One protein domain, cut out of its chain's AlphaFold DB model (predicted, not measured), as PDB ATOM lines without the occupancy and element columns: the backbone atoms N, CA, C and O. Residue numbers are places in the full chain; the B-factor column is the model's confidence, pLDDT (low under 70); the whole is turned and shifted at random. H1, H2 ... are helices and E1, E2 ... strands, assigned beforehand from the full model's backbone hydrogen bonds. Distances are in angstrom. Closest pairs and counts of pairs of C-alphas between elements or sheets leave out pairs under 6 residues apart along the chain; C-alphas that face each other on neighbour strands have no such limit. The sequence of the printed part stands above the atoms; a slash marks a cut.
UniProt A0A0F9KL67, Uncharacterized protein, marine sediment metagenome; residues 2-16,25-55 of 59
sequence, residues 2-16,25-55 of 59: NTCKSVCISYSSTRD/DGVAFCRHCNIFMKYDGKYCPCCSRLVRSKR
ATOM      1  N   ASN A   2     116.976  93.708   1.063       54.16
ATOM      2  CA  ASN A   2     118.428  93.678   1.260       54.16
ATOM      3  C   ASN A   2     119.072  93.711  -0.122       54.16
ATOM      4  O   ASN A   2     119.362  92.677  -0.727       54.16
ATOM      5  N   THR A   3     119.193  94.933  -0.633       66.12
ATOM      6  CA  THR A   3     119.837  95.261  -1.901       66.12
ATOM      7  C   THR A   3     121.321  94.934  -1.784       66.12
ATOM      8  O   THR A   3     121.973  95.343  -0.823       66.12
ATOM      9  N   CYS A   4     121.854  94.155  -2.725       67.19
ATOM     10  CA  CYS A   4     123.286  93.893  -2.785       67.19
ATOM     11  C   CYS A   4     123.986  95.243  -3.050       67.19
ATOM     12  O   CYS A   4     123.867  95.788  -4.141       67.19
ATOM     13  N   LYS A   5     124.676  95.810  -2.053       70.88
ATOM     14  CA  LYS A   5     125.324  97.136  -2.103       70.88
ATOM     15  C   LYS A   5     126.587  97.200  -2.978       70.88
ATOM     16  O   LYS A   5     127.388  98.098  -2.770       70.88
ATOM     17  N   SER A   6     126.833  96.203  -3.836       72.69
ATOM     18  CA  SER A   6     128.051  96.036  -4.662       72.69
ATOM     19  C   SER A   6     129.416  96.097  -3.941       72.69
ATOM     20  O   SER A   6     130.419  95.753  -4.551       72.69
ATOM     21  N   VAL A   7     129.486  96.372  -2.631       80.31
ATOM     22  CA  VAL A   7     130.721  96.381  -1.814       80.31
ATOM     23  C   VAL A   7     131.484  95.060  -1.915       80.31
ATOM     24  O   VAL A   7     132.707  95.018  -1.927       80.31
ATOM     25  N   CYS A   8     130.757  93.950  -2.026       77.88
ATOM     26  CA  CYS A   8     131.353  92.628  -2.130       77.88
ATOM     27  C   CYS A   8     132.085  92.387  -3.467       77.88
ATOM     28  O   CYS A   8     132.857  91.437  -3.549       77.88
ATOM     29  N   ILE A   9     131.896  93.248  -4.479       75.88
ATOM     30  CA  ILE A   9     132.651  93.234  -5.745       75.88
ATOM     31  C   ILE A   9     134.103  93.677  -5.511       75.88
ATOM     32  O   ILE A   9     135.010  93.108  -6.105       75.88
ATOM     33  N   SER A  10     134.364  94.597  -4.581       76.31
ATOM     34  CA  SER A  10     135.734  94.994  -4.211       76.31
ATOM     35  C   SER A  10     136.517  93.854  -3.546       76.31
ATOM     36  O   SER A  10     137.729  93.765  -3.688       76.31
ATOM     37  N   TYR A  11     135.811  92.952  -2.855       73.81
ATOM     38  CA  TYR A  11     136.367  91.707  -2.308       73.81
ATOM     39  C   TYR A  11     136.339  90.556  -3.316       73.81
ATOM     40  O   TYR A  11     136.843  89.463  -3.023       73.81
ATOM     41  N   SER A  12     135.699  90.761  -4.475       71.50
ATOM     42  CA  SER A  12     135.670  89.748  -5.513       71.50
ATOM     43  C   SER A  12     137.100  89.527  -5.961       71.50
ATOM     44  O   SER A  12     137.822  90.440  -6.350       71.50
ATOM     45  N   SER A  13     137.550  88.290  -5.809       63.03
ATOM     46  CA  SER A  13     138.829  87.903  -6.366       63.03
ATOM     47  C   SER A  13     138.578  87.695  -7.845       63.03
ATOM     48  O   SER A  13     138.157  86.613  -8.259       63.03
ATOM     49  N   THR A  14     138.755  88.761  -8.625       56.00
ATOM     50  CA  THR A  14     138.867  88.671 -10.077       56.00
ATOM     51  C   THR A  14     139.919  87.611 -10.337       56.00
ATOM     52  O   THR A  14     141.038  87.707  -9.838       56.00
ATOM     53  N   ARG A  15     139.524  86.528 -11.001       53.12
ATOM     54  CA  ARG A  15     140.451  85.480 -11.410       53.12
ATOM     55  C   ARG A  15     141.576  86.139 -12.203       53.12
ATOM     56  O   ARG A  15     141.378  86.452 -13.370       53.12
ATOM     57  N   ASP A  16     142.744  86.293 -11.598       45.16
ATOM     58  CA  ASP A  16     143.959  86.076 -12.363       45.16
ATOM     59  C   ASP A  16     143.902  84.609 -12.820       45.16
ATOM     60  O   ASP A  16     143.525  83.730 -12.036       45.16
ATOM     61  N   ASP A  25     141.979  78.346  -1.347       61.78
ATOM     62  CA  ASP A  25     142.026  78.701   0.071       61.78
ATOM     63  C   ASP A  25     141.595  80.156   0.322       61.78
ATOM     64  O   ASP A  25     142.072  81.098  -0.315       61.78
ATOM     65  N   GLY A  26     140.620  80.326   1.222       68.62
ATOM     66  CA  GLY A  26     140.078  81.631   1.620       68.62
ATOM     67  C   GLY A  26     138.954  82.205   0.746       68.62
ATOM     68  O   GLY A  26     138.487  83.307   1.029       68.62
ATOM     69  N   VAL A  27     138.483  81.499  -0.291       74.75
ATOM     70  CA  VAL A  27     137.358  81.968  -1.125       74.75
ATOM     71  C   VAL A  27     136.002  81.575  -0.514       74.75
ATOM     72  O   VAL A  27     135.724  80.401  -0.248       74.75
ATOM     73  N   ALA A  28     135.130  82.566  -0.343       80.94
ATOM     74  CA  ALA A  28     133.756  82.453   0.121       80.94
ATOM     75  C   ALA A  28     132.759  82.871  -0.976       80.94
ATOM     76  O   ALA A  28     132.987  83.816  -1.726       80.94
ATOM     77  N   PHE A  29     131.626  82.177  -1.073       82.31
ATOM     78  CA  PHE A  29     130.591  82.422  -2.073       82.31
ATOM     79  C   PHE A  29     129.294  82.922  -1.435       82.31
ATOM     80  O   PHE A  29     128.689  82.246  -0.595       82.31
ATOM     81  N   CYS A  30     128.821  84.091  -1.855       85.19
ATOM     82  CA  CYS A  30     127.526  84.601  -1.422       85.19
ATOM     83  C   CYS A  30     126.420  84.116  -2.365       85.19
ATOM     84  O   CYS A  30     126.401  84.506  -3.524       85.19
ATOM     85  N   ARG A  31     125.448  83.338  -1.866       83.50
ATOM     86  CA  ARG A  31     124.294  82.886  -2.677       83.50
ATOM     87  C   ARG A  31     123.353  84.017  -3.096       83.50
ATOM     88  O   ARG A  31     122.694  83.896  -4.114       83.50
ATOM     89  N   HIS A  32     123.279  85.085  -2.300       86.19
ATOM     90  CA  HIS A  32     122.383  86.218  -2.561       86.19
ATOM     91  C   HIS A  32     122.952  87.166  -3.615       86.19
ATOM     92  O   HIS A  32     122.247  87.576  -4.521       86.19
ATOM     93  N   CYS A  33     124.245  87.480  -3.513       82.00
ATOM     94  CA  CYS A  33     124.936  88.316  -4.495       82.00
ATOM     95  C   CYS A  33     125.528  87.510  -5.665       82.00
ATOM     96  O   CYS A  33     126.009  88.114  -6.610       82.00
ATOM     97  N   ASN A  34     125.509  86.174  -5.602       82.69
ATOM     98  CA  ASN A  34     126.059  85.255  -6.605       82.69
ATOM     99  C   ASN A  34     127.517  85.563  -7.005       82.69
ATOM    100  O   ASN A  34     127.875  85.541  -8.179       82.69
ATOM    101  N   ILE A  35     128.370  85.864  -6.020       81.19
ATOM    102  CA  ILE A  35     129.788  86.158  -6.262       81.19
ATOM    103  C   ILE A  35     130.718  85.365  -5.350       81.19
ATOM    104  O   ILE A  35     130.374  85.036  -4.209       81.19
ATOM    105  N   PHE A  36     131.922  85.119  -5.859       79.69
ATOM    106  CA  PHE A  36     133.056  84.594  -5.109       79.69
ATOM    107  C   PHE A  36     133.916  85.756  -4.615       79.69
ATOM    108  O   PHE A  36     134.328  86.607  -5.401       79.69
ATOM    109  N   MET A  37     134.196  85.788  -3.319       80.81
ATOM    110  CA  MET A  37     135.012  86.810  -2.674       80.81
ATOM    111  C   MET A  37     136.009  86.154  -1.726       80.81
ATOM    112  O   MET A  37     135.677  85.156  -1.087       80.81
ATOM    113  N   LYS A  38     137.217  86.699  -1.601       79.00
ATOM    114  CA  LYS A  38     138.122  86.293  -0.518       79.00
ATOM    115  C   LYS A  38     137.730  87.057   0.736       79.00
ATOM    116  O   LYS A  38     137.898  88.270   0.806       79.00
ATOM    117  N   TYR A  39     137.144  86.349   1.693       77.50
ATOM    118  CA  TYR A  39     136.673  86.937   2.938       77.50
ATOM    119  C   TYR A  39     136.745  85.894   4.049       77.50
ATOM    120  O   TYR A  39     136.220  84.791   3.903       77.50
ATOM    121  N   ASP A  40     137.404  86.248   5.151       77.12
ATOM    122  CA  ASP A  40     137.636  85.336   6.277       77.12
ATOM    123  C   ASP A  40     136.403  85.206   7.195       77.12
ATOM    124  O   ASP A  40     136.254  84.248   7.955       77.12
ATOM    125  N   GLY A  41     135.453  86.140   7.093       80.06
ATOM    126  CA  GLY A  41     134.234  86.118   7.891       80.06
ATOM    127  C   GLY A  41     133.133  85.209   7.333       80.06
ATOM    128  O   GLY A  41     133.077  84.847   6.158       80.06
ATOM    129  N   LYS A  42     132.181  84.863   8.206       84.19
ATOM    130  CA  LYS A  42     131.038  83.989   7.877       84.19
ATOM    131  C   LYS A  42     129.893  84.713   7.167       84.19
ATOM    132  O   LYS A  42     129.011  84.056   6.614       84.19
ATOM    133  N   TYR A  43     129.885  86.042   7.182       86.81
ATOM    134  CA  TYR A  43     128.795  86.868   6.671       86.81
ATOM    135  C   TYR A  43     129.273  87.752   5.529       86.81
ATOM    136  O   TYR A  43     130.337  88.343   5.591       86.81
ATOM    137  N   CYS A  44     128.466  87.873   4.486       84.56
ATOM    138  CA  CYS A  44     128.748  88.751   3.365       84.56
ATOM    139  C   CYS A  44     128.767  90.209   3.853       84.56
ATOM    140  O   CYS A  44     127.746  90.647   4.385       84.56
ATOM    141  N   PRO A  45     129.826  90.998   3.609       81.94
ATOM    142  CA  PRO A  45     129.862  92.411   4.007       81.94
ATOM    143  C   PRO A  45     128.827  93.271   3.261       81.94
ATOM    144  O   PRO A  45     128.502  94.376   3.673       81.94
ATOM    145  N   CYS A  46     128.288  92.763   2.152       82.44
ATOM    146  CA  CYS A  46     127.331  93.476   1.316       82.44
ATOM    147  C   CYS A  46     125.865  93.238   1.714       82.44
ATOM    148  O   CYS A  46     125.068  94.174   1.725       82.44
ATOM    149  N   CYS A  47     125.494  91.992   2.023       85.56
ATOM    150  CA  CYS A  47     124.102  91.617   2.296       85.56
ATOM    151  C   CYS A  47     123.901  90.983   3.679       85.56
ATOM    152  O   CYS A  47     122.819  90.465   3.954       85.56
ATOM    153  N   SER A  48     124.949  90.947   4.508       84.12
ATOM    154  CA  SER A  48     124.988  90.359   5.858       84.12
ATOM    155  C   SER A  48     124.485  88.912   5.933       84.12
ATOM    156  O   SER A  48     124.110  88.413   6.990       84.12
ATOM    157  N   ARG A  49     124.464  88.207   4.794       85.94
ATOM    158  CA  ARG A  49     123.993  86.823   4.671       85.94
ATOM    159  C   ARG A  49     125.169  85.869   4.823       85.94
ATOM    160  O   ARG A  49     126.269  86.182   4.381       85.94
ATOM    161  N   LEU A  50     124.921  84.682   5.368       86.62
ATOM    162  CA  LEU A  50     125.917  83.614   5.453       86.62
ATOM    163  C   LEU A  50     126.526  83.289   4.079       86.62
ATOM    164  O   LEU A  50     125.810  82.880   3.154       86.62
ATOM    165  N   VAL A  51     127.843  83.455   3.971       87.06
ATOM    166  CA  VAL A  51     128.625  83.055   2.796       87.06
ATOM    167  C   VAL A  51     129.047  81.592   2.920       87.06
ATOM    168  O   VAL A  51     129.242  81.058   4.010       87.06
ATOM    169  N   ARG A  52     129.153  80.907   1.785       83.88
ATOM    170  CA  ARG A  52     129.626  79.525   1.687       83.88
ATOM    171  C   ARG A  52     131.140  79.538   1.493       83.88
ATOM    172  O   ARG A  52     131.595  79.830   0.395       83.88
ATOM    173  N   SER A  53     131.916  79.220   2.517       78.50
ATOM    174  CA  SER A  53     133.354  78.949   2.382       78.50
ATOM    175  C   SER A  53     133.608  77.456   2.143       78.50
ATOM    176  O   SER A  53     132.741  76.618   2.418       78.50
ATOM    177  N   LYS A  54     134.785  77.103   1.603       68.50
ATOM    178  CA  LYS A  54     135.220  75.698   1.518       68.50
ATOM    179  C   LYS A  54     135.134  75.085   2.917       68.50
ATOM    180  O   LYS A  54     135.591  75.684   3.890       68.50
ATOM    181  N   ARG A  55     134.537  73.898   3.027       56.94
ATOM    182  CA  ARG A  55     134.501  73.132   4.280       56.94
ATOM    183  C   ARG A  55     135.957  72.937   4.739       56.94
ATOM    184  O   ARG A  55     136.683  72.185   4.097       56.94
TER     185      ARG A  55
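AT A GLANCE: This is residues 2 to 16 and 25 to 55 of the 59 residues of an uncharacterized protein of marine sediment metagenome (UniProt A0A0F9KL67). A model with little regular structure: a small hairpin of E1 and E2, with the short helix H1 beside E2, and a long loop after E2 that folds back so that residues 52 to 53 pair with E1. The printed part has 46 residues, of which 12 are in named elements, in the order H1, E1, E2; the sheet is antiparallel and the class mixed. It is compact, with a radius of gyration of the C-alphas of 9.5 A and spans of 28 by 23 by 14 A.

HOW THE PARTS SIT: E1, residues 27 to 30, and E2, residues 35 to 38, form a hairpin with a tight link, antiparallel at 144 degrees; N 28 and O 37 are within hydrogen-bond range at 2.7 A. Residues 28 to 29 of E1 also pair antiparallel with residues 52 to 53. The closest C-alphas of H1, residues 7 to 10, and E2 are those of Cys 8 and Met 37, 6.9 A apart. H1 is too short for an O i to N i+4 pair; its one O i to N i+3 pair is within range.

IN THESE COORDINATES: E1 spans 10.2 A and E2 10.1 A, ending at C-alpha 38 (138.122, 86.293, -0.518). H1 spans 5.7 A from C-alpha 7 (130.721, 96.381, -1.814).

THE WHOLE: The C-alphas farthest apart, of Asn 2 and Asp 16, are 29.9 A apart. Residues 17 to 24 are not printed; C-alphas 16 and 25 are 14.6 A apart across the cut, which the link from H1 to E1 crosses. Residues 39 to 55 hold no named element. pLDDT is under 70 at residues 2 to 4, 13 to 16, 25 to 26 and 54 to 55.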